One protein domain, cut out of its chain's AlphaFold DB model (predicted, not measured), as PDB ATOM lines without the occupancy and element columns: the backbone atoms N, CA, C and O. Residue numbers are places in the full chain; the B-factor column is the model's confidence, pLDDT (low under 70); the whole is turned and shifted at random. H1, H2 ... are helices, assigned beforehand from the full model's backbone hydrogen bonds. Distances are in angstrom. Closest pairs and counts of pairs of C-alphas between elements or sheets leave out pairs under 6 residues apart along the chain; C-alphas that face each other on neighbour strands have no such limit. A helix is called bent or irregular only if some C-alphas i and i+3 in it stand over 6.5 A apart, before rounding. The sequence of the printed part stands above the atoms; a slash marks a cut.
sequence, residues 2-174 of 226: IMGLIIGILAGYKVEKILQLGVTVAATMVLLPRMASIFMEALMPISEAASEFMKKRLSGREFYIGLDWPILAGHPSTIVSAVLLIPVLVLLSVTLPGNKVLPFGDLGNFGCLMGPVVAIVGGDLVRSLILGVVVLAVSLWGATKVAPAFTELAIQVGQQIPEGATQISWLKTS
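Overview. This is residues 2 to 174 of the 226 residues of an uncharacterized protein of Firmicutes bacterium (UniProt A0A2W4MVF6). A loose core of crossed helices, H4, H6 and the arm H7a, has the long bent helix H2 passing along one side: its arm H2a packs on H4a, H1 folds back on H2a, and the other arm, H2b, runs on far beyond the core. H5 folds back beside H4b, the arm H7b turns away from the core, and residues 157 to 174 come back from it as a tail. The printed part has 173 residues with seven named helices, H1 to H7 in chain order, and no named strand: all helix. It is loose, with a radius of gyration of the C-alphas of 19.7 A, and flat, spanning 54 by 54 by 24 A.

Along the chain. Find C-alpha 2 at (185.874, 226.406, 152.863), where H1, residues 2 to 10, begins. H2, residues 15 to 57, was assigned as one helix by its hydrogen bonds but is bent, with C-alphas 42 and 45 6.8 A apart; H2a, residues 15 to 42, measures 41.1 A and H2b, residues 45 to 57, measures 18.4 A and ends with C-alpha 57 at (227.643, 249.803, 139.533). H3 is residues 69 to 72. H4, residues 76 to 95, likewise assigned as one helix, is bent, with C-alphas 84 and 87 6.8 A apart; its arms are H4a, 76 to 84, and H4b, 87 to 95. H5, 103 to 109, is irregular, with C-alphas 105 and 108 7.3 A apart; H6, 111 to 120, only just so, with C-alphas 113 and 116 6.7 A apart. H7, residues 125 to 156, also assigned as one helix by its hydrogen bonds, is bent, with C-alphas 145 and 148 7.1 A apart; H7a, residues 125 to 145, measures 29.5 A and has a kink of 29 degrees near residue 134, and H7b, residues 148 to 156, ends with C-alpha 156 at (218.799, 255.968, 180.807).

Arrangement. Start at the hub, H4. H4a touches H6 at Ala 82 and Gly 111, closest C-alphas 5.2 A, a steep tilt of 53 degrees. H7a touches H6 with residues 125 to 132 alone, closest C-alphas Val 118 and Ser 128, 5.4 A. H2a touches H4a with residues 25 to 36 alone, closest C-alphas Pro 33 and Pro 76, 4.6 A. H1 touches H2a, closest C-alphas Gly 4 and Gly 22, 3.8 A. H4b and H5, a helical hairpin, only just touch, with 3 pairs of C-alphas within 8 A, closest Val 90 and Pro 103, 7.2 A. H3 touches H6, closest C-alphas Leu 72 and Gly 115, 5.6 A. H2b and H7b touch no helix. Every O i to N i+4 pair is within hydrogen-bond range in H1, H2b, H4a, H4b, H7a and H7b; H2a has 22 of 24, H6 4 of 6, H5 0 of 3 beside 2 of 4 O i to N i+3 pairs, and H3 is too short for one.

Size, cuts and confidence. The farthest C-alphas, Lys 14 and Ser 59, are 61.8 A apart, and residues 56 to 62 stand free. The printed part has no cut; the link from H2 to H3 is long. Mean pLDDT of the printed part is 74.8, with 37 residues under 70, among them 58 to 67.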
ATOM      1  N   ILE A   2     185.537 227.695 152.208       72.75
ATOM      2  CA  ILE A   2     185.874 226.406 152.863       72.75
ATOM      3  C   ILE A   2     186.684 226.636 154.140       72.75
ATOM      4  O   ILE A   2     186.407 226.057 155.183       72.75
ATOM      5  N   MET A   3     187.615 227.585 154.077       66.25
ATOM      6  CA  MET A   3     188.487 227.827 155.198       66.25
ATOM      7  C   MET A   3     187.872 228.527 156.405       66.25
ATOM      8  O   MET A   3     188.135 228.136 157.538       66.25
ATOM      9  N   GLY A   4     186.998 229.507 156.180       66.94
ATOM     10  CA  GLY A   4     186.265 230.122 157.284       66.94
ATOM     11  C   GLY A   4     185.250 229.159 157.911       66.94
ATOM     12  O   GLY A   4     184.993 229.251 159.107       66.94
ATOM     13  N   LEU A   5     184.752 228.174 157.152       75.12
ATOM     14  CA  LEU A   5     183.910 227.106 157.701       75.12
ATOM     15  C   LEU A   5     184.707 226.188 158.639       75.12
ATOM     16  O   LEU A   5     184.270 225.945 159.759       75.12
ATOM     17  N   ILE A   6     185.896 225.737 158.221       71.06
ATOM     18  CA  ILE A   6     186.772 224.881 159.042       71.06
ATOM     19  C   ILE A   6     187.179 225.601 160.335       71.06
ATOM     20  O   ILE A   6     187.078 225.028 161.419       71.06
ATOM     21  N   ILE A   7     187.574 226.874 160.242       65.88
ATOM     22  CA  ILE A   7     187.952 227.690 161.408       65.88
ATOM     23  C   ILE A   7     186.755 227.901 162.340       65.88
ATOM     24  O   ILE A   7     186.892 227.774 163.553       65.88
ATOM     25  N   GLY A   8     185.573 228.191 161.791       66.94
ATOM     26  CA  GLY A   8     184.364 228.395 162.584       66.94
ATOM     27  C   GLY A   8     183.919 227.142 163.346       66.94
ATOM     28  O   GLY A   8     183.471 227.257 164.487       66.94
ATOM     29  N   ILE A   9     184.085 225.958 162.747       74.25
ATOM     30  CA  ILE A   9     183.795 224.667 163.390       74.25
ATOM     31  C   ILE A   9     184.810 224.376 164.503       74.25
ATOM     32  O   ILE A   9     184.408 224.046 165.616       74.25
ATOM     33  N   LEU A  10     186.112 224.551 164.242       61.25
ATOM     34  CA  LEU A  10     187.173 224.336 165.238       61.25
ATOM     35  C   LEU A  10     187.091 225.318 166.420       61.25
ATOM     36  O   LEU A  10     187.475 224.972 167.533       61.25
ATOM     37  N   ALA A  11     186.561 226.521 166.196       63.75
ATOM     38  CA  ALA A  11     186.351 227.536 167.227       63.75
ATOM     39  C   ALA A  11     185.060 227.340 168.054       63.75
ATOM     40  O   ALA A  11     184.806 228.121 168.970       63.75
ATOM     41  N   GLY A  12     184.225 226.339 167.744       69.81
ATOM     42  CA  GLY A  12     182.982 226.062 168.479       69.81
ATOM     43  C   GLY A  12     181.888 227.123 168.303       69.81
ATOM     44  O   GLY A  12     181.036 227.294 169.179       69.81
ATOM     45  N   TYR A  13     181.898 227.876 167.199       74.38
ATOM     46  CA  TYR A  13     180.903 228.920 166.957       74.38
ATOM     47  C   TYR A  13     179.537 228.353 166.540       74.38
ATOM     48  O   TYR A  13     179.411 227.253 166.015       74.38
ATOM     49  N   LYS A  14     178.470 229.134 166.759       82.88
ATOM     50  CA  LYS A  14     177.127 228.800 166.254       82.88
ATOM     51  C   LYS A  14     177.111 228.846 164.721       82.88
ATOM     52  O   LYS A  14     177.784 229.693 164.136       82.88
ATOM     53  N   VAL A  15     176.286 228.006 164.091       83.44
ATOM     54  CA  VAL A  15     176.192 227.840 162.621       83.44
ATOM     55  C   VAL A  15     176.079 229.174 161.871       83.44
ATOM     56  O   VAL A  15     176.771 229.383 160.880       83.44
ATOM     57  N   GLU A  16     175.285 230.113 162.387       80.19
ATOM     58  CA  GLU A  16     175.134 231.458 161.815       80.19
ATOM     59  C   GLU A  16     176.467 232.225 161.749       80.19
ATOM     60  O   GLU A  16     176.846 232.730 160.693       80.19
ATOM     61  N   LYS A  17     177.239 232.227 162.846       71.44
ATOM     62  CA  LYS A  17     178.560 232.871 162.906       71.44
ATOM     63  C   LYS A  17     179.602 232.154 162.051       71.44
ATOM     64  O   LYS A  17     180.473 232.814 161.497       71.44
ATOM     65  N   ILE A  18     179.513 230.830 161.922       77.88
ATOM     66  CA  ILE A  18     180.402 230.045 161.051       77.88
ATOM     67  C   ILE A  18     180.205 230.453 159.587       77.88
ATOM     68  O   ILE A  18     181.181 230.696 158.877       77.88
ATOM     69  N   LEU A  19     178.952 230.571 159.140       81.31
ATOM     70  CA  LEU A  19     178.625 230.994 157.777       81.31
ATOM     71  C   LEU A  19     179.061 232.440 157.521       81.31
ATOM     72  O   LEU A  19     179.688 232.714 156.498       81.31
ATOM     73  N   GLN A  20     178.806 233.342 158.472       78.50
ATOM     74  CA  GLN A  20     179.247 234.735 158.389       78.50
ATOM     75  C   GLN A  20     180.772 234.831 158.265       78.50
ATOM     76  O   GLN A  20     181.270 235.450 157.329       78.50
ATOM     77  N   LEU A  21     181.515 234.136 159.133       74.88
ATOM     78  CA  LEU A  21     182.978 234.083 159.086       74.88
ATOM     79  C   LEU A  21     183.479 233.475 157.765       74.88
ATOM     80  O   LEU A  21     184.414 233.990 157.156       74.88
ATOM     81  N   GLY A  22     182.817 232.424 157.276       77.06
ATOM     82  CA  GLY A  22     183.065 231.806 155.972       77.06
ATOM     83  C   GLY A  22     182.983 232.786 154.803       77.06
ATOM     84  O   GLY A  22     183.869 232.775 153.938       77.06
ATOM     85  N   VAL A  23     181.950 233.630 154.788       84.88
ATOM     86  CA  VAL A  23     181.716 234.651 153.755       84.88
ATOM     87  C   VAL A  23     182.698 235.809 153.897       84.88
ATOM     88  O   VAL A  23     183.318 236.185 152.904       84.88
ATOM     89  N   THR A  24     182.906 236.334 155.107       73.12
ATOM     90  CA  THR A  24     183.838 237.448 155.336       73.12
ATOM     91  C   THR A  24     185.252 237.058 154.921       73.12
ATOM     92  O   THR A  24     185.846 237.747 154.101       73.12
ATOM     93  N   VAL A  25     185.753 235.899 155.364       73.94
ATOM     94  CA  VAL A  25     187.089 235.405 154.983       73.94
ATOM     95  C   VAL A  25     187.193 235.180 153.472       73.94
ATOM     96  O   VAL A  25     188.225 235.487 152.881       73.94
ATOM     97  N   ALA A  26     186.132 234.686 152.823       76.31
ATOM     98  CA  ALA A  26     186.117 234.527 151.369       76.31
ATOM     99  C   ALA A  26     186.212 235.873 150.637       76.31
ATOM    100  O   ALA A  26     187.009 236.001 149.712       76.31
ATOM    101  N   ALA A  27     185.443 236.874 151.067       80.00
ATOM    102  CA  ALA A  27     185.466 238.206 150.477       80.00
ATOM    103  C   ALA A  27     186.836 238.873 150.660       80.00
ATOM    104  O   ALA A  27     187.404 239.408 149.708       80.00
ATOM    105  N   THR A  28     187.423 238.785 151.855       71.62
ATOM    106  CA  THR A  28     188.734 239.379 152.142       71.62
ATOM    107  C   THR A  28     189.863 238.699 151.356       71.62
ATOM    108  O   THR A  28     190.748 239.388 150.854       71.62
ATOM    109  N   MET A  29     189.802 237.373 151.165       74.81
ATOM    110  CA  MET A  29     190.746 236.619 150.322       74.81
ATOM    111  C   MET A  29     190.653 236.949 148.826       74.81
ATOM    112  O   MET A  29     191.558 236.579 148.091       74.81
ATOM    113  N   VAL A  30     189.599 237.630 148.367       74.00
ATOM    114  CA  VAL A  30     189.475 238.110 146.978       74.00
ATOM    115  C   VAL A  30     189.841 239.590 146.868       74.00
ATOM    116  O   VAL A  30     190.508 239.994 145.917       74.00
ATOM    117  N   LEU A  31     189.447 240.399 147.855       77.62
ATOM    118  CA  LEU A  31     189.635 241.851 147.836       77.62
ATOM    119  C   LEU A  31     191.054 242.291 148.219       77.62
ATOM    120  O   LEU A  31     191.631 243.130 147.530       77.62
ATOM    121  N   LEU A  32     191.647 241.727 149.277       73.31
ATOM    122  CA  LEU A  32     193.001 242.114 149.690       73.31
ATOM    123  C   LEU A  32     194.099 241.780 148.667       73.31
ATOM    124  O   LEU A  32     194.950 242.646 148.474       73.31
ATOM    125  N   PRO A  33     194.093 240.624 147.963       65.31
ATOM    126  CA  PRO A  33     195.145 240.327 146.988       65.31
ATOM    127  C   PRO A  33     195.110 241.307 145.825       65.31
ATOM    128  O   PRO A  33     196.153 241.710 145.333       65.31
ATOM    129  N   ARG A  34     193.904 241.716 145.416       75.94
ATOM    130  CA  ARG A  34     193.690 242.710 144.362       75.94
ATOM    131  C   ARG A  34     194.230 244.082 144.747       75.94
ATOM    132  O   ARG A  34     194.865 244.728 143.928       75.94
ATOM    133  N   MET A  35     193.983 244.543 145.974       73.88
ATOM    134  CA  MET A  35     194.518 245.841 146.407       73.88
ATOM    135  C   MET A  35     196.037 245.805 146.526       73.88
ATOM    136  O   MET A  35     196.725 246.736 146.120       73.88
ATOM    137  N   ALA A  36     196.566 244.712 147.051       63.41
ATOM    138  CA  ALA A  36     197.989 244.540 147.200       63.41
ATOM    139  C   ALA A  36     198.751 244.341 145.882       63.41
ATOM    140  O   ALA A  36     199.867 244.839 145.759       63.41
ATOM    141  N   SER A  37     198.171 243.647 144.899       68.88
ATOM    142  CA  SER A  37     198.792 243.499 143.580       68.88
ATOM    143  C   SER A  37     198.968 244.859 142.914       68.88
ATOM    144  O   SER A  37     200.030 245.127 142.374       68.88
ATOM    145  N   ILE A  38     197.991 245.761 143.066       80.38
ATOM    146  CA  ILE A  38     198.085 247.148 142.589       80.38
ATOM    147  C   ILE A  38     199.240 247.893 143.281       80.38
ATOM    148  O   ILE A  38     199.992 248.611 142.628       80.38
ATOM    149  N   PHE A  39     199.427 247.704 144.593       72.94
ATOM    150  CA  PHE A  39     200.584 248.273 145.298       72.94
ATOM    151  C   PHE A  39     201.913 247.689 144.798       72.94
ATOM    152  O   PHE A  39     202.874 248.434 144.622       72.94
ATOM    153  N   MET A  40     201.975 246.384 144.536       70.81
ATOM    154  CA  MET A  40     203.181 245.739 144.011       70.81
ATOM    155  C   MET A  40     203.505 246.179 142.589       70.81
ATOM    156  O   MET A  40     204.660 246.477 142.313       70.81
ATOM    157  N   GLU A  41     202.507 246.293 141.718       78.88
ATOM    158  CA  GLU A  41     202.648 246.854 140.371       78.88
ATOM    159  C   GLU A  41     203.181 248.293 140.417       78.88
ATOM    160  O   GLU A  41     204.012 248.666 139.595       78.88
ATOM    161  N   ALA A  42     202.778 249.089 141.415       78.06
ATOM    162  CA  ALA A  42     203.298 250.441 141.610       78.06
ATOM    163  C   ALA A  42     204.750 250.474 142.134       78.06
ATOM    164  O   ALA A  42     205.511 251.371 141.767       78.06
ATOM    165  N   LEU A  43     205.156 249.522 142.986       75.06
ATOM    166  CA  LEU A  43     206.518 249.455 143.544       75.06
ATOM    167  C   LEU A  43     207.528 248.730 142.639       75.06
ATOM    168  O   LEU A  43     208.722 249.026 142.707       75.06
ATOM    169  N   MET A  44     207.078 247.797 141.800       79.88
ATOM    170  CA  MET A  44     207.914 247.010 140.887       79.88
ATOM    171  C   MET A  44     208.839 247.872 140.009       79.88
ATOM    172  O   MET A  44     210.048 247.636 140.061       79.88
ATOM    173  N   PRO A  45     208.368 248.932 139.314       81.94
ATOM    174  CA  PRO A  45     209.250 249.761 138.489       81.94
ATOM    175  C   PRO A  45     210.329 250.488 139.306       81.94
ATOM    176  O   PRO A  45     211.433 250.722 138.817       81.94
ATOM    177  N   ILE A  46     210.053 250.820 140.573       81.44
ATOM    178  CA  ILE A  46     211.040 251.430 141.478       81.44
ATOM    179  C   ILE A  46     212.114 250.399 141.856       81.44
ATOM    180  O   ILE A  46     213.305 250.714 141.868       81.44
ATOM    181  N   SER A  47     211.703 249.160 142.137       74.88
ATOM    182  CA  SER A  47     212.606 248.060 142.491       74.88
ATOM    183  C   SER A  47     213.507 247.644 141.323       74.88
ATOM    184  O   SER A  47     214.711 247.431 141.503       74.88
ATOM    185  N   GLU A  48     212.957 247.597 140.110       77.31
ATOM    186  CA  GLU A  48     213.700 247.310 138.880       77.31
ATOM    187  C   GLU A  48     214.712 248.413 138.561       77.31
ATOM    188  O   GLU A  48     215.880 248.115 138.307       77.31
ATOM    189  N   ALA A  49     214.321 249.687 138.672       79.44
ATOM    190  CA  ALA A  49     215.233 250.814 138.477       79.44
ATOM    191  C   ALA A  49     216.386 250.815 139.499       79.44
ATOM    192  O   ALA A  49     217.540 251.063 139.140       79.44
ATOM    193  N   ALA A  50     216.102 250.488 140.766       76.38
ATOM    194  CA  ALA A  50     217.124 250.334 141.801       76.38
ATOM    195  C   ALA A  50     218.062 249.147 141.509       76.38
ATOM    196  O   ALA A  50     219.281 249.268 141.653       76.38
ATOM    197  N   SER A  51     217.511 248.024 141.041       71.56
ATOM    198  CA  SER A  51     218.283 246.847 140.631       71.56
ATOM    199  C   SER A  51     219.184 247.137 139.436       71.56
ATOM    200  O   SER A  51     220.361 246.784 139.465       71.56
ATOM    201  N   GLU A  52     218.685 247.814 138.400       76.94
ATOM    202  CA  GLU A  52     219.496 248.233 137.254       76.94
ATOM    203  C   GLU A  52     220.600 249.208 137.654       76.94
ATOM    204  O   GLU A  52     221.732 249.082 137.183       76.94
ATOM    205  N   PHE A  53     220.297 250.173 138.527       78.69
ATOM    206  CA  PHE A  53     221.286 251.114 139.046       78.69
ATOM    207  C   PHE A  53     222.420 250.382 139.776       78.69
ATOM    208  O   PHE A  53     223.599 250.659 139.538       78.69
ATOM    209  N   MET A  54     222.079 249.399 140.612       72.50
ATOM    210  CA  MET A  54     223.050 248.581 141.343       72.50
ATOM    211  C   MET A  54     223.831 247.635 140.422       72.50
ATOM    212  O   MET A  54     225.054 247.566 140.544       72.50
ATOM    213  N   LYS A  55     223.181 246.982 139.449       72.19
ATOM    214  CA  LYS A  55     223.834 246.122 138.440       72.19
ATOM    215  C   LYS A  55     224.815 246.900 137.557       72.19
ATOM    216  O   LYS A  55     225.887 246.391 137.244       72.19
ATOM    217  N   LYS A  56     224.499 248.151 137.196       74.69
ATOM    218  CA  LYS A  56     225.415 249.044 136.455       74.69
ATOM    219  C   LYS A  56     226.643 249.441 137.283       74.69
ATOM    220  O   LYS A  56     227.698 249.695 136.707       74.69
ATOM    221  N   ARG A  57     226.529 249.487 138.617       73.25
ATOM    222  CA  ARG A  57     227.643 249.803 139.533       73.25
ATOM    223  C   ARG A  57     228.460 248.587 139.982       73.25
ATOM    224  O   ARG A  57     229.630 248.755 140.307       73.25
ATOM    225  N   LEU A  58     227.859 247.399 140.033       67.62
ATOM    226  CA  LEU A  58     228.478 246.146 140.476       67.62
ATOM    227  C   LEU A  58     228.370 245.104 139.356       67.62
ATOM    228  O   LEU A  58     227.429 244.319 139.283       67.62
ATOM    229  N   SER A  59     229.347 245.124 138.457       55.41
ATOM    230  CA  SER A  59     229.445 244.246 137.294       55.41
ATOM    231  C   SER A  59     229.520 242.756 137.672       55.41
ATOM    232  O   SER A  59     230.516 242.292 138.222       55.41
ATOM    233  N   GLY A  60     228.493 241.982 137.298       63.44
ATOM    234  CA  GLY A  60     228.602 240.526 137.103       63.44
ATOM    235  C   GLY A  60     228.216 239.606 138.268       63.44
ATOM    236  O   GLY A  60     228.586 238.435 138.233       63.44
ATOM    237  N   ARG A  61     227.485 240.076 139.288       62.44
ATOM    238  CA  ARG A  61     226.937 239.209 140.353       62.44
ATOM    239  C   ARG A  61     225.407 239.245 140.381       62.44
ATOM    240  O   ARG A  61     224.819 240.322 140.321       62.44
ATOM    241  N   GLU A  62     224.787 238.068 140.501       58.25
ATOM    242  CA  GLU A  62     223.377 237.895 140.886       58.25
ATOM    243  C   GLU A  62     223.148 238.634 142.215       58.25
ATOM    244  O   GLU A  62     223.808 238.338 143.216       58.25
ATOM    245  N   PHE A  63     222.283 239.654 142.220       60.84
ATOM    246  CA  PHE A  63     222.034 240.493 143.393       60.84
ATOM    247  C   PHE A  63     220.575 240.366 143.821       60.84
ATOM    248  O   PHE A  63     219.675 240.845 143.133       60.84
ATOM    249  N   TYR A  64     220.358 239.736 144.973       63.44
ATOM    250  CA  TYR A  64     219.053 239.655 145.613       63.44
ATOM    251  C   TYR A  64     218.852 240.894 146.488       63.44
ATOM    252  O   TYR A  64     219.538 241.073 147.496       63.44
ATOM    253  N   ILE A  65     217.923 241.767 146.098       64.81
ATOM    254  CA  ILE A  65     217.520 242.902 146.931       64.81
ATOM    255  C   ILE A  65     216.541 242.388 147.979       64.81
ATOM    256  O   ILE A  65     215.440 241.954 147.650       64.81
ATOM    257  N   GLY A  66     216.939 242.451 149.249       60.56
ATOM    258  CA  GLY A  66     216.014 242.253 150.358       60.56
ATOM    259  C   GLY A  66     214.933 243.332 150.318       60.56
ATOM    260  O   GLY A  66     215.234 244.517 150.435       60.56
ATOM    261  N   LEU A  67     213.687 242.916 150.117       67.38
ATOM    262  CA  LEU A  67     212.523 243.797 150.106       67.38
ATOM    263  C   LEU A  67     211.963 243.897 151.533       67.38
ATOM    264  O   LEU A  67     211.854 242.885 152.226       67.38
ATOM    265  N   ASP A  68     211.643 245.115 151.983       75.69
ATOM    266  CA  ASP A  68     211.088 245.341 153.324       75.69
ATOM    267  C   ASP A  68     209.705 244.671 153.473       75.69
ATOM    268  O   ASP A  68     208.999 244.408 152.494       75.69
ATOM    269  N   TRP A  69     209.286 244.417 154.713       69.31
ATOM    270  CA  TRP A  69     208.038 243.728 155.049       69.31
ATOM    271  C   TRP A  69     206.761 244.286 154.383       69.31
ATOM    272  O   TRP A  69     205.848 243.480 154.171       69.31
ATOM    273  N   PRO A  70     206.626 245.582 154.012       67.88
ATOM    274  CA  PRO A  70     205.418 246.073 153.348       67.88
ATOM    275  C   PRO A  70     205.153 245.390 152.003       67.88
ATOM    276  O   PRO A  70     204.001 245.237 151.607       67.88
ATOM    277  N   ILE A  71     206.196 244.908 151.328       70.44
ATOM    278  CA  ILE A  71     206.060 244.152 150.077       70.44
ATOM    279  C   ILE A  71     205.429 242.777 150.336       70.44
ATOM    280  O   ILE A  71     204.557 242.330 149.594       70.44
ATOM    281  N   LEU A  72     205.770 242.149 151.461       67.56
ATOM    282  CA  LEU A  72     205.131 240.923 151.950       67.56
ATOM    283  C   LEU A  72     203.706 241.140 152.473       67.56
ATOM    284  O   LEU A  72     202.884 240.220 152.419       67.56
ATOM    285  N   ALA A  73     203.381 242.348 152.941       65.56
ATOM    286  CA  ALA A  73     201.998 242.741 153.214       65.56
ATOM    287  C   ALA A  73     201.156 242.786 151.929       65.56
ATOM    288  O   ALA A  73     199.930 242.714 152.000       65.56
ATOM    289  N   GLY A  74     201.808 242.809 150.762       65.62
ATOM    290  CA  GLY A  74     201.160 242.600 149.482       65.62
ATOM    291  C   GLY A  74     200.556 241.191 149.320       65.62
ATOM    292  O   GLY A  74     199.638 240.962 148.533       65.62
ATOM    293  N   HIS A  75     200.998 240.203 150.096       69.94
ATOM    294  CA  HIS A  75     200.312 238.921 150.094       69.94
ATOM    295  C   HIS A  75     199.031 239.019 150.947       69.94
ATOM    296  O   HIS A  75     199.101 239.319 152.142       69.94
ATOM    297  N   PRO A  76     197.839 238.726 150.396       68.31
ATOM    298  CA  PRO A  76     196.560 238.916 151.088       68.31
ATOM    299  C   PRO A  76     196.479 238.198 152.421       68.31
ATOM    300  O   PRO A  76     195.971 238.742 153.400       68.31
ATOM    301  N   SER A  77     196.987 236.967 152.476       72.00
ATOM    302  CA  SER A  77     196.930 236.182 153.698       72.00
ATOM    303  C   SER A  77     197.788 236.773 154.811       72.00
ATOM    304  O   SER A  77     197.470 236.510 155.965       72.00
ATOM    305  N   THR A  78     198.766 237.638 154.520       77.25
ATOM    306  CA  THR A  78     199.515 238.387 155.539       77.25
ATOM    307  C   THR A  78     198.593 239.325 156.304       77.25
ATOM    308  O   THR A  78     198.493 239.238 157.526       77.25
ATOM    309  N   ILE A  79     197.853 240.176 155.592       76.00
ATOM    310  CA  ILE A  79     196.945 241.143 156.220       76.00
ATOM    311  C   ILE A  79     195.712 240.432 156.795       76.00
ATOM    312  O   ILE A  79     195.312 240.732 157.918       76.00
ATOM    313  N   VAL A  80     195.135 239.448 156.088       74.56
ATOM    314  CA  VAL A  80     193.987 238.678 156.608       74.56
ATOM    315  C   VAL A  80     194.357 237.957 157.899       74.56
ATOM    316  O   VAL A  80     193.620 238.051 158.878       74.56
ATOM    317  N   SER A  81     195.479 237.231 157.922       79.94
ATOM    318  CA  SER A  81     195.897 236.495 159.118       79.94
ATOM    319  C   SER A  81     196.213 237.437 160.272       79.94
ATOM    320  O   SER A  81     195.788 237.165 161.391       79.94
ATOM    321  N   ALA A  82     196.864 238.573 159.996       80.75
ATOM    322  CA  ALA A  82     197.117 239.607 160.985       80.75
ATOM    323  C   ALA A  82     195.811 240.087 161.635       80.75
ATOM    324  O   ALA A  82     195.662 239.999 162.850       80.75
ATOM    325  N   VAL A  83     194.825 240.505 160.838       78.69
ATOM    326  CA  VAL A  83     193.537 241.003 161.352       78.69
ATOM    327  C   VAL A  83     192.763 239.919 162.110       78.69
ATOM    328  O   VAL A  83     192.210 240.188 163.174       78.69
ATOM    329  N   LEU A  84     192.744 238.683 161.601       79.56
ATOM    330  CA  LEU A  84     192.043 237.561 162.238       79.56
ATOM    331  C   LEU A  84     192.670 237.131 163.569       79.56
ATOM    332  O   LEU A  84     191.957 236.644 164.446       79.56
ATOM    333  N   LEU A  85     193.982 237.297 163.730       83.31
ATOM    334  CA  LEU A  85     194.696 236.918 164.946       83.31
ATOM    335  C   LEU A  85     194.673 237.994 166.030       83.31
ATOM    336  O   LEU A  85     194.925 237.648 167.175       83.31
ATOM    337  N   ILE A  86     194.320 239.250 165.738       83.44
ATOM    338  CA  ILE A  86     194.166 240.306 166.762       83.44
ATOM    339  C   ILE A  86     193.286 239.867 167.952       83.44
ATOM    340  O   ILE A  86     193.747 239.977 169.090       83.44
ATOM    341  N   PRO A  87     192.054 239.342 167.768       74.44
ATOM    342  CA  PRO A  87     191.243 238.895 168.904       74.44
ATOM    343  C   PRO A  87     191.884 237.723 169.657       74.44
ATOM    344  O   PRO A  87     191.785 237.644 170.880       74.44
ATOM    345  N   VAL A  88     192.581 236.834 168.942       81.88
ATOM    346  CA  VAL A  88     193.292 235.700 169.542       81.88
ATOM    347  C   VAL A  88     194.500 236.180 170.345       81.88
ATOM    348  O   VAL A  88     194.722 235.689 171.441       81.88
ATOM    349  N   LEU A  89     195.236 237.178 169.858       82.81
ATOM    350  CA  LEU A  89     196.361 237.812 170.540       82.81
ATOM    351  C   LEU A  89     195.929 238.436 171.870       82.81
ATOM    352  O   LEU A  89     196.608 238.248 172.876       82.81
ATOM    353  N   VAL A  90     194.803 239.151 171.893       81.75
ATOM    354  CA  VAL A  90     194.265 239.741 173.130       81.75
ATOM    355  C   VAL A  90     193.811 238.651 174.105       81.75
ATOM    356  O   VAL A  90     194.014 238.770 175.309       81.75
ATOM    357  N   LEU A  91     193.233 237.558 173.607       79.38
ATOM    358  CA  LEU A  91     192.846 236.432 174.456       79.38
ATOM    359  C   LEU A  91     194.075 235.701 175.016       79.38
ATOM    360  O   LEU A  91     194.121 235.384 176.205       79.38
ATOM    361  N   LEU A  92     195.093 235.475 174.186       80.44
ATOM    362  CA  LEU A  92     196.362 234.877 174.589       80.44
ATOM    363  C   LEU A  92     197.096 235.755 175.595       80.44
ATOM    364  O   LEU A  92     197.613 235.222 176.565       80.44
ATOM    365  N   SER A  93     197.105 237.079 175.437       79.31
ATOM    366  CA  SER A  93     197.814 237.959 176.371       79.31
ATOM    367  C   SER A  93     197.257 237.889 177.797       79.31
ATOM    368  O   SER A  93     198.023 238.034 178.748       79.31
ATOM    369  N   VAL A  94     195.960 237.609 177.951       79.56
ATOM    370  CA  VAL A  94     195.300 237.443 179.257       79.56
ATOM    371  C   VAL A  94     195.407 236.010 179.788       79.56
ATOM    372  O   VAL A  94     195.498 235.807 180.996       79.56
ATOM    373  N   THR A  95     195.374 235.008 178.907       78.50
ATOM    374  CA  THR A  95     195.328 233.589 179.303       78.50
ATOM    375  C   THR A  95     196.701 232.929 179.428       78.50
ATOM    376  O   THR A  95     196.809 231.907 180.107       78.50
ATOM    377  N   LEU A  96     197.757 233.479 178.810       80.75
ATOM    378  CA  LEU A  96     199.094 232.882 178.862       80.75
ATOM    379  C   LEU A  96     199.679 232.946 180.283       80.75
ATOM    380  O   LEU A  96     199.812 234.038 180.847       80.75
ATOM    381  N   PRO A  97     200.143 231.813 180.840       72.19
ATOM    382  CA  PRO A  97     200.836 231.822 182.116       72.19
ATOM    383  C   PRO A  97     202.170 232.566 181.985       72.19
ATOM    384  O   PRO A  97     202.964 232.315 181.075       72.19
ATOM    385  N   GLY A  98     202.415 233.489 182.915       72.19
ATOM    386  CA  GLY A  98     203.664 234.247 182.992       72.19
ATOM    387  C   GLY A  98     203.782 235.428 182.025       72.19
ATOM    388  O   GLY A  98     204.818 236.085 182.058       72.19
ATOM    389  N   ASN A  99     202.762 235.734 181.212       80.06
ATOM    390  CA  ASN A  99     202.746 236.943 180.386       80.06
ATOM    391  C   ASN A  99     202.327 238.173 181.211       80.06
ATOM    392  O   ASN A  99     201.365 238.119 181.976       80.06
ATOM    393  N   LYS A 100     203.038 239.290 181.040       77.25
ATOM    394  CA  LYS A 100     202.721 240.583 181.683       77.25
ATOM    395  C   LYS A 100     202.467 241.703 180.673       77.25
ATOM    396  O   LYS A 100     202.201 242.834 181.071       77.25
ATOM    397  N   VAL A 101     202.566 241.406 179.377       79.25
ATOM    398  CA  VAL A 101     202.470 242.398 178.302       79.25
ATOM    399  C   VAL A 101     201.076 242.376 177.688       79.25
ATOM    400  O   VAL A 101     200.622 241.347 177.183       79.25
ATOM    401  N   LEU A 102     200.415 243.535 177.691       79.62
ATOM    402  CA  LEU A 102     199.162 243.769 176.976       79.62
ATOM    403  C   LEU A 102     199.457 244.512 175.658       79.62
ATOM    404  O   LEU A 102     199.833 245.683 175.690       79.62
ATOM    405  N   PRO A 103     199.292 243.870 174.488       74.06
ATOM    406  CA  PRO A 103     199.810 244.371 173.214       74.06
ATOM    407  C   PRO A 103     198.897 245.396 172.518       74.06
ATOM    408  O   PRO A 103     198.834 245.418 171.294       74.06
ATOM    409  N   PHE A 104     198.186 246.258 173.254       70.31
ATOM    410  CA  PHE A 104     197.267 247.237 172.645       70.31
ATOM    411  C   PHE A 104     197.985 248.267 171.762       70.31
ATOM    412  O   PHE A 104     197.454 248.660 170.727       70.31
ATOM    413  N   GLY A 105     199.205 248.666 172.139       69.12
ATOM    414  CA  GLY A 105     200.004 249.632 171.381       69.12
ATOM    415  C   GLY A 105     200.627 249.081 170.093       69.12
ATOM    416  O   GLY A 105     200.939 249.856 169.197       69.12
ATOM    417  N   ASP A 106     200.775 247.757 169.964       70.81
ATOM    418  CA  ASP A 106     201.482 247.121 168.834       70.81
ATOM    419  C   ASP A 106     200.512 246.506 167.795       70.81
ATOM    420  O   ASP A 106     200.934 245.940 166.786       70.81
ATOM    421  N   LEU A 107     199.189 246.648 167.996       73.88
ATOM    422  CA  LEU A 107     198.163 246.117 167.081       73.88
ATOM    423  C   LEU A 107     198.251 246.726 165.673       73.88
ATOM    424  O   LEU A 107     198.018 246.036 164.683       73.88
ATOM    425  N   GLY A 108     198.616 248.009 165.569       66.25
ATOM    426  CA  GLY A 108     198.703 248.722 164.288       66.25
ATOM    427  C   GLY A 108     199.837 248.237 163.380       66.25
ATOM    428  O   GLY A 108     199.755 248.382 162.165       66.25
ATOM    429  N   ASN A 109     200.874 247.617 163.947       67.88
ATOM    430  CA  ASN A 109     202.037 247.126 163.205       67.88
ATOM    431  C   ASN A 109     202.102 245.585 163.191       67.88
ATOM    432  O   ASN A 109     203.148 244.983 162.927       67.88
ATOM    433  N   PHE A 110     200.976 244.935 163.484       74.25
ATOM    434  CA  PHE A 110     200.883 243.491 163.648       74.25
ATOM    435  C   PHE A 110     201.149 242.709 162.348       74.25
ATOM    436  O   PHE A 110     201.692 241.605 162.377       74.25
ATOM    437  N   GLY A 111     200.860 243.318 161.192       71.62
ATOM    438  CA  GLY A 111     201.107 242.727 159.872       71.62
ATOM    439  C   GLY A 111     202.564 242.325 159.629       71.62
ATOM    440  O   GLY A 111     202.815 241.303 158.991       71.62
ATOM    441  N   CYS A 112     203.532 243.050 160.196       77.56
ATOM    442  CA  CYS A 112     204.940 242.714 159.999       77.56
ATOM    443  C   CYS A 112     205.370 241.442 160.756       77.56
ATOM    444  O   CYS A 112     206.331 240.798 160.348       77.56
ATOM    445  N   LEU A 113     204.682 241.075 161.846       79.44
ATOM    446  CA  LEU A 113     204.959 239.829 162.568       79.44
ATOM    447  C   LEU A 113     204.453 238.622 161.764       79.44
ATOM    448  O   LEU A 113     205.092 237.574 161.739       79.44
ATOM    449  N   MET A 114     203.327 238.794 161.068       79.19
ATOM    450  CA  MET A 114     202.712 237.747 160.254       79.19
ATOM    451  C   MET A 114     203.345 237.595 158.869       79.19
ATOM    452  O   MET A 114     203.301 236.498 158.319       79.19
ATOM    453  N   GLY A 115     203.967 238.641 158.318       76.88
ATOM    454  CA  GLY A 115     204.605 238.608 156.994       76.88
ATOM    455  C   GLY A 115     205.565 237.428 156.798       76.88
ATOM    456  O   GLY A 115     205.342 236.626 155.893       76.88
ATOM    457  N   PRO A 116     206.576 237.243 157.667       75.81
ATOM    458  CA  PRO A 116     207.491 236.107 157.578       75.81
ATOM    459  C   PRO A 116     206.794 234.748 157.733       75.81
ATOM    460  O   PRO A 116     207.121 233.802 157.023       75.81
ATOM    461  N   VAL A 117     205.803 234.648 158.626       78.62
ATOM    462  CA  VAL A 117     205.041 233.406 158.856       78.62
ATOM    463  C   VAL A 117     204.290 232.999 157.591       78.62
ATOM    464  O   VAL A 117     204.330 231.838 157.188       78.62
ATOM    465  N   VAL A 118     203.651 233.964 156.933       75.62
ATOM    466  CA  VAL A 118     202.915 233.749 155.684       75.62
ATOM    467  C   VAL A 118     203.856 233.406 154.531       75.62
ATOM    468  O   VAL A 118     203.528 232.532 153.726       75.62
ATOM    469  N   ALA A 119     205.038 234.028 154.480       75.44
ATOM    470  CA  ALA A 119     206.074 233.724 153.494       75.44
ATOM    471  C   ALA A 119     206.530 232.262 153.579       75.44
ATOM    472  O   ALA A 119     206.526 231.551 152.578       75.44
ATOM    473  N   ILE A 120     206.851 231.793 154.791       74.19
ATOM    474  CA  ILE A 120     207.310 230.416 155.052       74.19
ATOM    475  C   ILE A 120     206.252 229.394 154.625       74.19
ATOM    476  O   ILE A 120     206.553 228.309 154.129       74.19
ATOM    477  N   VAL A 121     204.990 229.749 154.823       73.25
ATOM    478  CA  VAL A 121     203.838 228.893 154.566       73.25
ATOM    479  C   VAL A 121     203.393 228.933 153.093       73.25
ATOM    480  O   VAL A 121     202.523 228.158 152.689       73.25
ATOM    481  N   GLY A 122     204.006 229.786 152.265       68.50
ATOM    482  CA  GLY A 122     203.654 229.946 150.855       68.50
ATOM    483  C   GLY A 122     202.264 230.548 150.657       68.50
ATOM    484  O   GLY A 122     201.565 230.192 149.714       68.50
ATOM    485  N   GLY A 123     201.815 231.402 151.581       66.94
ATOM    486  CA  GLY A 123     200.541 232.102 151.447       66.94
ATOM    487  C   GLY A 123     199.302 231.356 151.954       66.94
ATOM    488  O   GLY A 123     198.226 231.960 151.986       66.94
ATOM    489  N   ASP A 124     199.414 230.102 152.409       75.75
ATOM    490  CA  ASP A 124     198.293 229.336 152.977       75.75
ATOM    491  C   ASP A 124     197.803 229.969 154.297       75.75
ATOM    492  O   ASP A 124     198.502 230.003 155.314       75.75
ATOM    493  N   LEU A 125     196.565 230.476 154.284       73.44
ATOM    494  CA  LEU A 125     195.971 231.189 155.416       73.44
ATOM    495  C   LEU A 125     195.790 230.304 156.657       73.44
ATOM    496  O   LEU A 125     195.930 230.790 157.774       73.44
ATOM    497  N   VAL A 126     195.500 229.014 156.496       71.06
ATOM    498  CA  VAL A 126     195.249 228.078 157.609       71.06
ATOM    499  C   VAL A 126     196.498 227.884 158.415       71.06
ATOM    500  O   VAL A 126     196.526 228.063 159.629       71.06
ATOM    501  N   ARG A 127     197.540 227.499 157.690       70.50
ATOM    502  CA  ARG A 127     198.838 227.184 158.246       70.50
ATOM    503  C   ARG A 127     199.426 228.452 158.851       70.50
ATOM    504  O   ARG A 127     199.977 228.380 159.941       70.50
ATOM    505  N   SER A 128     199.189 229.607 158.225       80.56
ATOM    506  CA  SER A 128     199.567 230.916 158.763       80.56
ATOM    507  C   SER A 128     198.841 231.253 160.064       80.56
ATOM    508  O   SER A 128     199.469 231.768 160.979       80.56
ATOM    509  N   LEU A 129     197.548 230.945 160.193       79.75
ATOM    510  CA  LEU A 129     196.806 231.161 161.441       79.75
ATOM    511  C   LEU A 129     197.296 230.236 162.557       79.75
ATOM    512  O   LEU A 129     197.541 230.703 163.666       79.75
ATOM    513  N   ILE A 130     197.481 228.947 162.267       77.88
ATOM    514  CA  ILE A 130     197.940 227.960 163.256       77.88
ATOM    515  C   ILE A 130     199.357 228.297 163.733       77.88
ATOM    516  O   ILE A 130     199.601 228.382 164.935       77.88
ATOM    517  N   LEU A 131     200.285 228.534 162.803       79.50
ATOM    518  CA  LEU A 131     201.654 228.931 163.141       79.50
ATOM    519  C   LEU A 131     201.688 230.314 163.788       79.50
ATOM    520  O   LEU A 131     202.442 230.515 164.732       79.50
ATOM    521  N   GLY A 132     200.832 231.234 163.346       81.56
ATOM    522  CA  GLY A 132     200.678 232.559 163.935       81.56
ATOM    523  C   GLY A 132     200.344 232.491 165.421       81.56
ATOM    524  O   GLY A 132     201.004 233.150 166.207       81.56
ATOM    525  N   VAL A 133     199.410 231.632 165.843       82.88
ATOM    526  CA  VAL A 133     199.093 231.424 167.272       82.88
ATOM    527  C   VAL A 133     200.321 230.991 168.079       82.88
ATOM    528  O   VAL A 133     200.562 231.522 169.163       82.88
ATOM    529  N   VAL A 134     201.120 230.062 167.551       81.12
ATOM    530  CA  VAL A 134     202.344 229.586 168.219       81.12
ATOM    531  C   VAL A 134     203.385 230.700 168.306       81.12
ATOM    532  O   VAL A 134     203.946 230.944 169.373       81.12
ATOM    533  N   VAL A 135     203.607 231.413 167.201       82.19
ATOM    534  CA  VAL A 135     204.536 232.549 167.129       82.19
ATOM    535  C   VAL A 135     204.118 233.643 168.109       82.19
ATOM    536  O   VAL A 135     204.966 234.163 168.824       82.19
ATOM    537  N   LEU A 136     202.821 233.932 168.229       83.31
ATOM    538  CA  LEU A 136     202.289 234.909 169.182       83.31
ATOM    539  C   LEU A 136     202.565 234.531 170.632       83.31
ATOM    540  O   LEU A 136     202.976 235.387 171.411       83.31
ATOM    541  N   ALA A 137     202.353 233.265 170.998       81.12
ATOM    542  CA  ALA A 137     202.629 232.792 172.350       81.12
ATOM    543  C   ALA A 137     204.118 232.960 172.702       81.12
ATOM    544  O   ALA A 137     204.452 233.499 173.757       81.12
ATOM    545  N   VAL A 138     205.011 232.585 171.779       78.38
ATOM    546  CA  VAL A 138     206.463 232.755 171.943       78.38
ATOM    547  C   VAL A 138     206.844 234.234 172.031       78.38
ATOM    548  O   VAL A 138     207.610 234.623 172.912       78.38
ATOM    549  N   SER A 139     206.279 235.072 171.165       80.19
ATOM    550  CA  SER A 139     206.524 236.514 171.146       80.19
ATOM    551  C   SER A 139     206.042 237.221 172.415       80.19
ATOM    552  O   SER A 139     206.725 238.124 172.886       80.19
ATOM    553  N   LEU A 140     204.923 236.800 173.015       81.88
ATOM    554  CA  LEU A 140     204.434 237.338 174.293       81.88
ATOM    555  C   LEU A 140     205.347 236.967 175.472       81.88
ATOM    556  O   LEU A 140     205.633 237.814 176.326       81.88
ATOM    557  N   TRP A 141     205.855 235.731 175.511       79.81
ATOM    558  CA  TRP A 141     206.851 235.334 176.514       79.81
ATOM    559  C   TRP A 141     208.155 236.111 176.360       79.81
ATOM    560  O   TRP A 141     208.667 236.630 177.354       79.81
ATOM    561  N   GLY A 142     208.640 236.252 175.124       75.62
ATOM    562  CA  GLY A 142     209.797 237.085 174.811       75.62
ATOM    563  C   GLY A 142     209.574 238.523 175.270       75.62
ATOM    564  O   GLY A 142     210.328 239.028 176.093       75.62
ATOM    565  N   ALA A 143     208.480 239.153 174.848       78.88
ATOM    566  CA  ALA A 143     208.135 240.518 175.237       78.88
ATOM    567  C   ALA A 143     208.141 240.700 176.766       78.88
ATOM    568  O   ALA A 143     208.754 241.631 177.282       78.88
ATOM    569  N   THR A 144     207.556 239.762 177.515       80.62
ATOM    570  CA  THR A 144     207.549 239.824 178.986       80.62
ATOM    571  C   THR A 144     208.946 239.748 179.602       80.62
ATOM    572  O   THR A 144     209.203 240.398 180.615       80.62
ATOM    573  N   LYS A 145     209.854 238.967 179.016       76.88
ATOM    574  CA  LYS A 145     211.246 238.852 179.476       76.88
ATOM    575  C   LYS A 145     212.085 240.078 179.133       76.88
ATOM    576  O   LYS A 145     212.941 240.465 179.917       76.88
ATOM    577  N   VAL A 146     211.813 240.691 177.989       77.75
ATOM    578  CA  VAL A 146     212.582 241.811 177.438       77.75
ATOM    579  C   VAL A 146     212.148 243.172 178.008       77.75
ATOM    580  O   VAL A 146     212.946 244.108 178.060       77.75
ATOM    581  N   ALA A 147     210.910 243.272 178.499       81.06
ATOM    582  CA  ALA A 147     210.330 244.473 179.098       81.06
ATOM    583  C   ALA A 147     211.210 245.207 180.147       81.06
ATOM    584  O   ALA A 147     211.365 246.427 180.027       81.06
ATOM    585  N   PRO A 148     211.825 244.547 181.152       80.81
ATOM    586  CA  PRO A 148     212.642 245.247 182.146       80.81
ATOM    587  C   PRO A 148     213.885 245.904 181.533       80.81
ATOM    588  O   PRO A 148     214.144 247.073 181.810       80.81
ATOM    589  N   ALA A 149     214.591 245.205 180.638       78.38
ATOM    590  CA  ALA A 149     215.787 245.732 179.983       78.38
ATOM    591  C   ALA A 149     215.467 246.954 179.104       78.38
ATOM    592  O   ALA A 149     216.167 247.964 179.148       78.38
ATOM    593  N   PHE A 150     214.367 246.908 178.345       79.50
ATOM    594  CA  PHE A 150     213.925 248.056 177.540       79.50
ATOM    595  C   PHE A 150     213.482 249.241 178.393       79.50
ATOM    596  O   PHE A 150     213.728 250.389 178.030       79.50
ATOM    597  N   THR A 151     212.846 248.973 179.533       83.12
ATOM    598  CA  THR A 151     212.426 250.023 180.464       83.12
ATOM    599  C   THR A 151     213.636 250.722 181.084       83.12
ATOM    600  O   THR A 151     213.662 251.948 181.148       83.12
ATOM    601  N   GLU A 152     214.662 249.970 181.481       81.81
ATOM    602  CA  GLU A 152     215.902 250.534 182.022       81.81
ATOM    603  C   GLU A 152     216.630 251.403 180.988       81.81
ATOM    604  O   GLU A 152     217.002 252.538 181.285       81.81
ATOM    605  N   LEU A 153     216.749 250.923 179.746       81.00
ATOM    606  CA  LEU A 153     217.332 251.696 178.647       81.00
ATOM    607  C   LEU A 153     216.542 252.979 178.360       81.00
ATOM    608  O   LEU A 153     217.134 254.036 178.150       81.00
ATOM    609  N   ALA A 154     215.210 252.919 178.377       81.12
ATOM    610  CA  ALA A 154     214.373 254.098 178.170       81.12
ATOM    611  C   ALA A 154     214.605 255.157 179.261       81.12
ATOM    612  O   ALA A 154     214.753 256.338 178.943       81.12
ATOM    613  N   ILE A 155     214.720 254.739 180.525       83.44
ATOM    614  CA  ILE A 155     215.040 255.636 181.644       83.44
ATOM    615  C   ILE A 155     216.432 256.257 181.460       83.44
ATOM    616  O   ILE A 155     216.586 257.464 181.642       83.44
ATOM    617  N   GLN A 156     217.435 255.472 181.048       84.69
ATOM    618  CA  GLN A 156     218.799 255.968 180.807       84.69
ATOM    619  C   GLN A 156     218.869 257.015 179.683       84.69
ATOM    620  O   GLN A 156     219.664 257.949 179.759       84.69
ATOM    621  N   VAL A 157     218.019 256.891 178.660       84.38
ATOM    622  CA  VAL A 157     217.913 257.849 177.542       84.38
ATOM    623  C   VAL A 157     216.999 259.042 177.891       84.38
ATOM    624  O   VAL A 157     216.860 259.979 177.106       84.38
ATOM    625  N   GLY A 158     216.403 259.059 179.088       78.31
ATOM    626  CA  GLY A 158     215.560 260.153 179.576       78.31
ATOM    627  C   GLY A 158     214.115 260.116 179.071       78.31
ATOM    628  O   GLY A 158     213.421 261.132 179.132       78.31
ATOM    629  N   GLN A 159     213.638 258.975 178.566       76.50
ATOM    630  CA  GLN A 159     212.224 258.778 178.244       76.50
ATOM    631  C   GLN A 159     211.410 258.549 179.521       76.50
ATOM    632  O   GLN A 159     211.748 257.711 180.355       76.50
ATOM    633  N   GLN A 160     210.308 259.289 179.662       72.06
ATOM    634  CA  GLN A 160     209.365 259.093 180.760       72.06
ATOM    635  C   GLN A 160     208.411 257.946 180.430       72.06
ATOM    636  O   GLN A 160     207.888 257.863 179.319       72.06
ATOM    637  N   ILE A 161     208.168 257.070 181.406       74.00
ATOM    638  CA  ILE A 161     207.175 256.007 181.260       74.00
ATOM    639  C   ILE A 161     205.778 256.661 181.250       74.00
ATOM    640  O   ILE A 161     205.470 257.407 182.181       74.00
ATOM    641  N   PRO A 162     204.937 256.413 180.224       70.31
ATOM    642  CA  PRO A 162     203.593 256.984 180.136       70.31
ATOM    643  C   PRO A 162     202.717 256.636 181.346       70.31
ATOM    644  O   PRO A 162     202.797 255.526 181.877       70.31
ATOM    645  N   GLU A 163     201.830 257.552 181.749       61.50
ATOM    646  CA  GLU A 163     200.883 257.309 182.844       61.50
ATOM    647  C   GLU A 163     200.013 256.071 182.557       61.50
ATOM    648  O   GLU A 163     199.364 255.966 181.517       61.50
ATOM    649  N   GLY A 164     200.025 255.106 183.484       65.69
ATOM    650  CA  GLY A 164     199.310 253.830 183.354       65.69
ATOM    651  C   GLY A 164     200.128 252.675 182.760       65.69
ATOM    652  O   GLY A 164     199.657 251.537 182.790       65.69
ATOM    653  N   ALA A 165     201.352 252.915 182.280       65.75
ATOM    654  CA  ALA A 165     202.282 251.863 181.875       65.75
ATOM    655  C   ALA A 165     203.286 251.559 182.998       65.75
ATOM    656  O   ALA A 165     203.878 252.459 183.584       65.75
ATOM    657  N   THR A 166     203.502 250.278 183.303       70.94
ATOM    658  CA  THR A 166     204.510 249.851 184.294       70.94
ATOM    659  C   THR A 166     205.873 249.572 183.670       70.94
ATOM    660  O   THR A 166     206.887 249.715 184.344       70.94
ATOM    661  N   GLN A 167     205.902 249.123 182.412       76.94
ATOM    662  CA  GLN A 167     207.114 248.754 181.676       76.94
ATOM    663  C   GLN A 167     206.923 249.029 180.183       76.94
ATOM    664  O   GLN A 167     205.802 248.960 179.670       76.94
ATOM    665  N   ILE A 168     208.022 249.304 179.489       77.06
ATOM    666  CA  ILE A 168     208.082 249.428 178.033       77.06
ATOM    667  C   ILE A 168     208.537 248.087 177.472       77.06
ATOM    668  O   ILE A 168     209.548 247.535 177.893       77.06
ATOM    669  N   SER A 169     207.781 247.558 176.518       79.62
ATOM    670  CA  SER A 169     208.034 246.252 175.921       79.62
ATOM    671  C   SER A 169     207.789 246.295 174.422       79.62
ATOM    672  O   SER A 169     207.050 247.145 173.928       79.62
ATOM    673  N   TRP A 170     208.358 245.328 173.708       75.44
ATOM    674  CA  TRP A 170     208.196 245.184 172.269       75.44
ATOM    675  C   TRP A 170     207.654 243.796 171.916       75.44
ATOM    676  O   TRP A 170     208.270 242.779 172.246       75.44
ATOM    677  N   LEU A 171     206.495 243.729 171.247       75.00
ATOM    678  CA  LEU A 171     205.844 242.448 170.940       75.00
ATOM    679  C   LEU A 171     206.658 241.621 169.941       75.00
ATOM    680  O   LEU A 171     206.623 240.397 169.978       75.00
ATOM    681  N   LYS A 172     207.440 242.267 169.072       72.19
ATOM    682  CA  LYS A 172     208.224 241.603 168.013       72.19
ATOM    683  C   LYS A 172     209.547 241.052 168.519       72.19
ATOM    684  O   LYS A 172     210.538 241.021 167.792       72.19
ATOM    685  N   THR A 173     209.552 240.591 169.762       66.88
ATOM    686  CA  THR A 173     210.681 239.861 170.310       66.88
ATOM    687  C   THR A 173     210.775 238.532 169.562       66.88
ATOM    688  O   THR A 173     210.014 237.597 169.812       66.88
ATOM    689  N   SER A 174     211.660 238.477 168.567       65.00
ATOM    690  CA  SER A 174     211.968 237.248 167.843       65.00
ATOM    691  C   SER A 174     212.818 236.327 168.728       65.00
ATOM    692  O   SER A 174     213.492 236.811 169.642       65.00
TER     693      SER A 174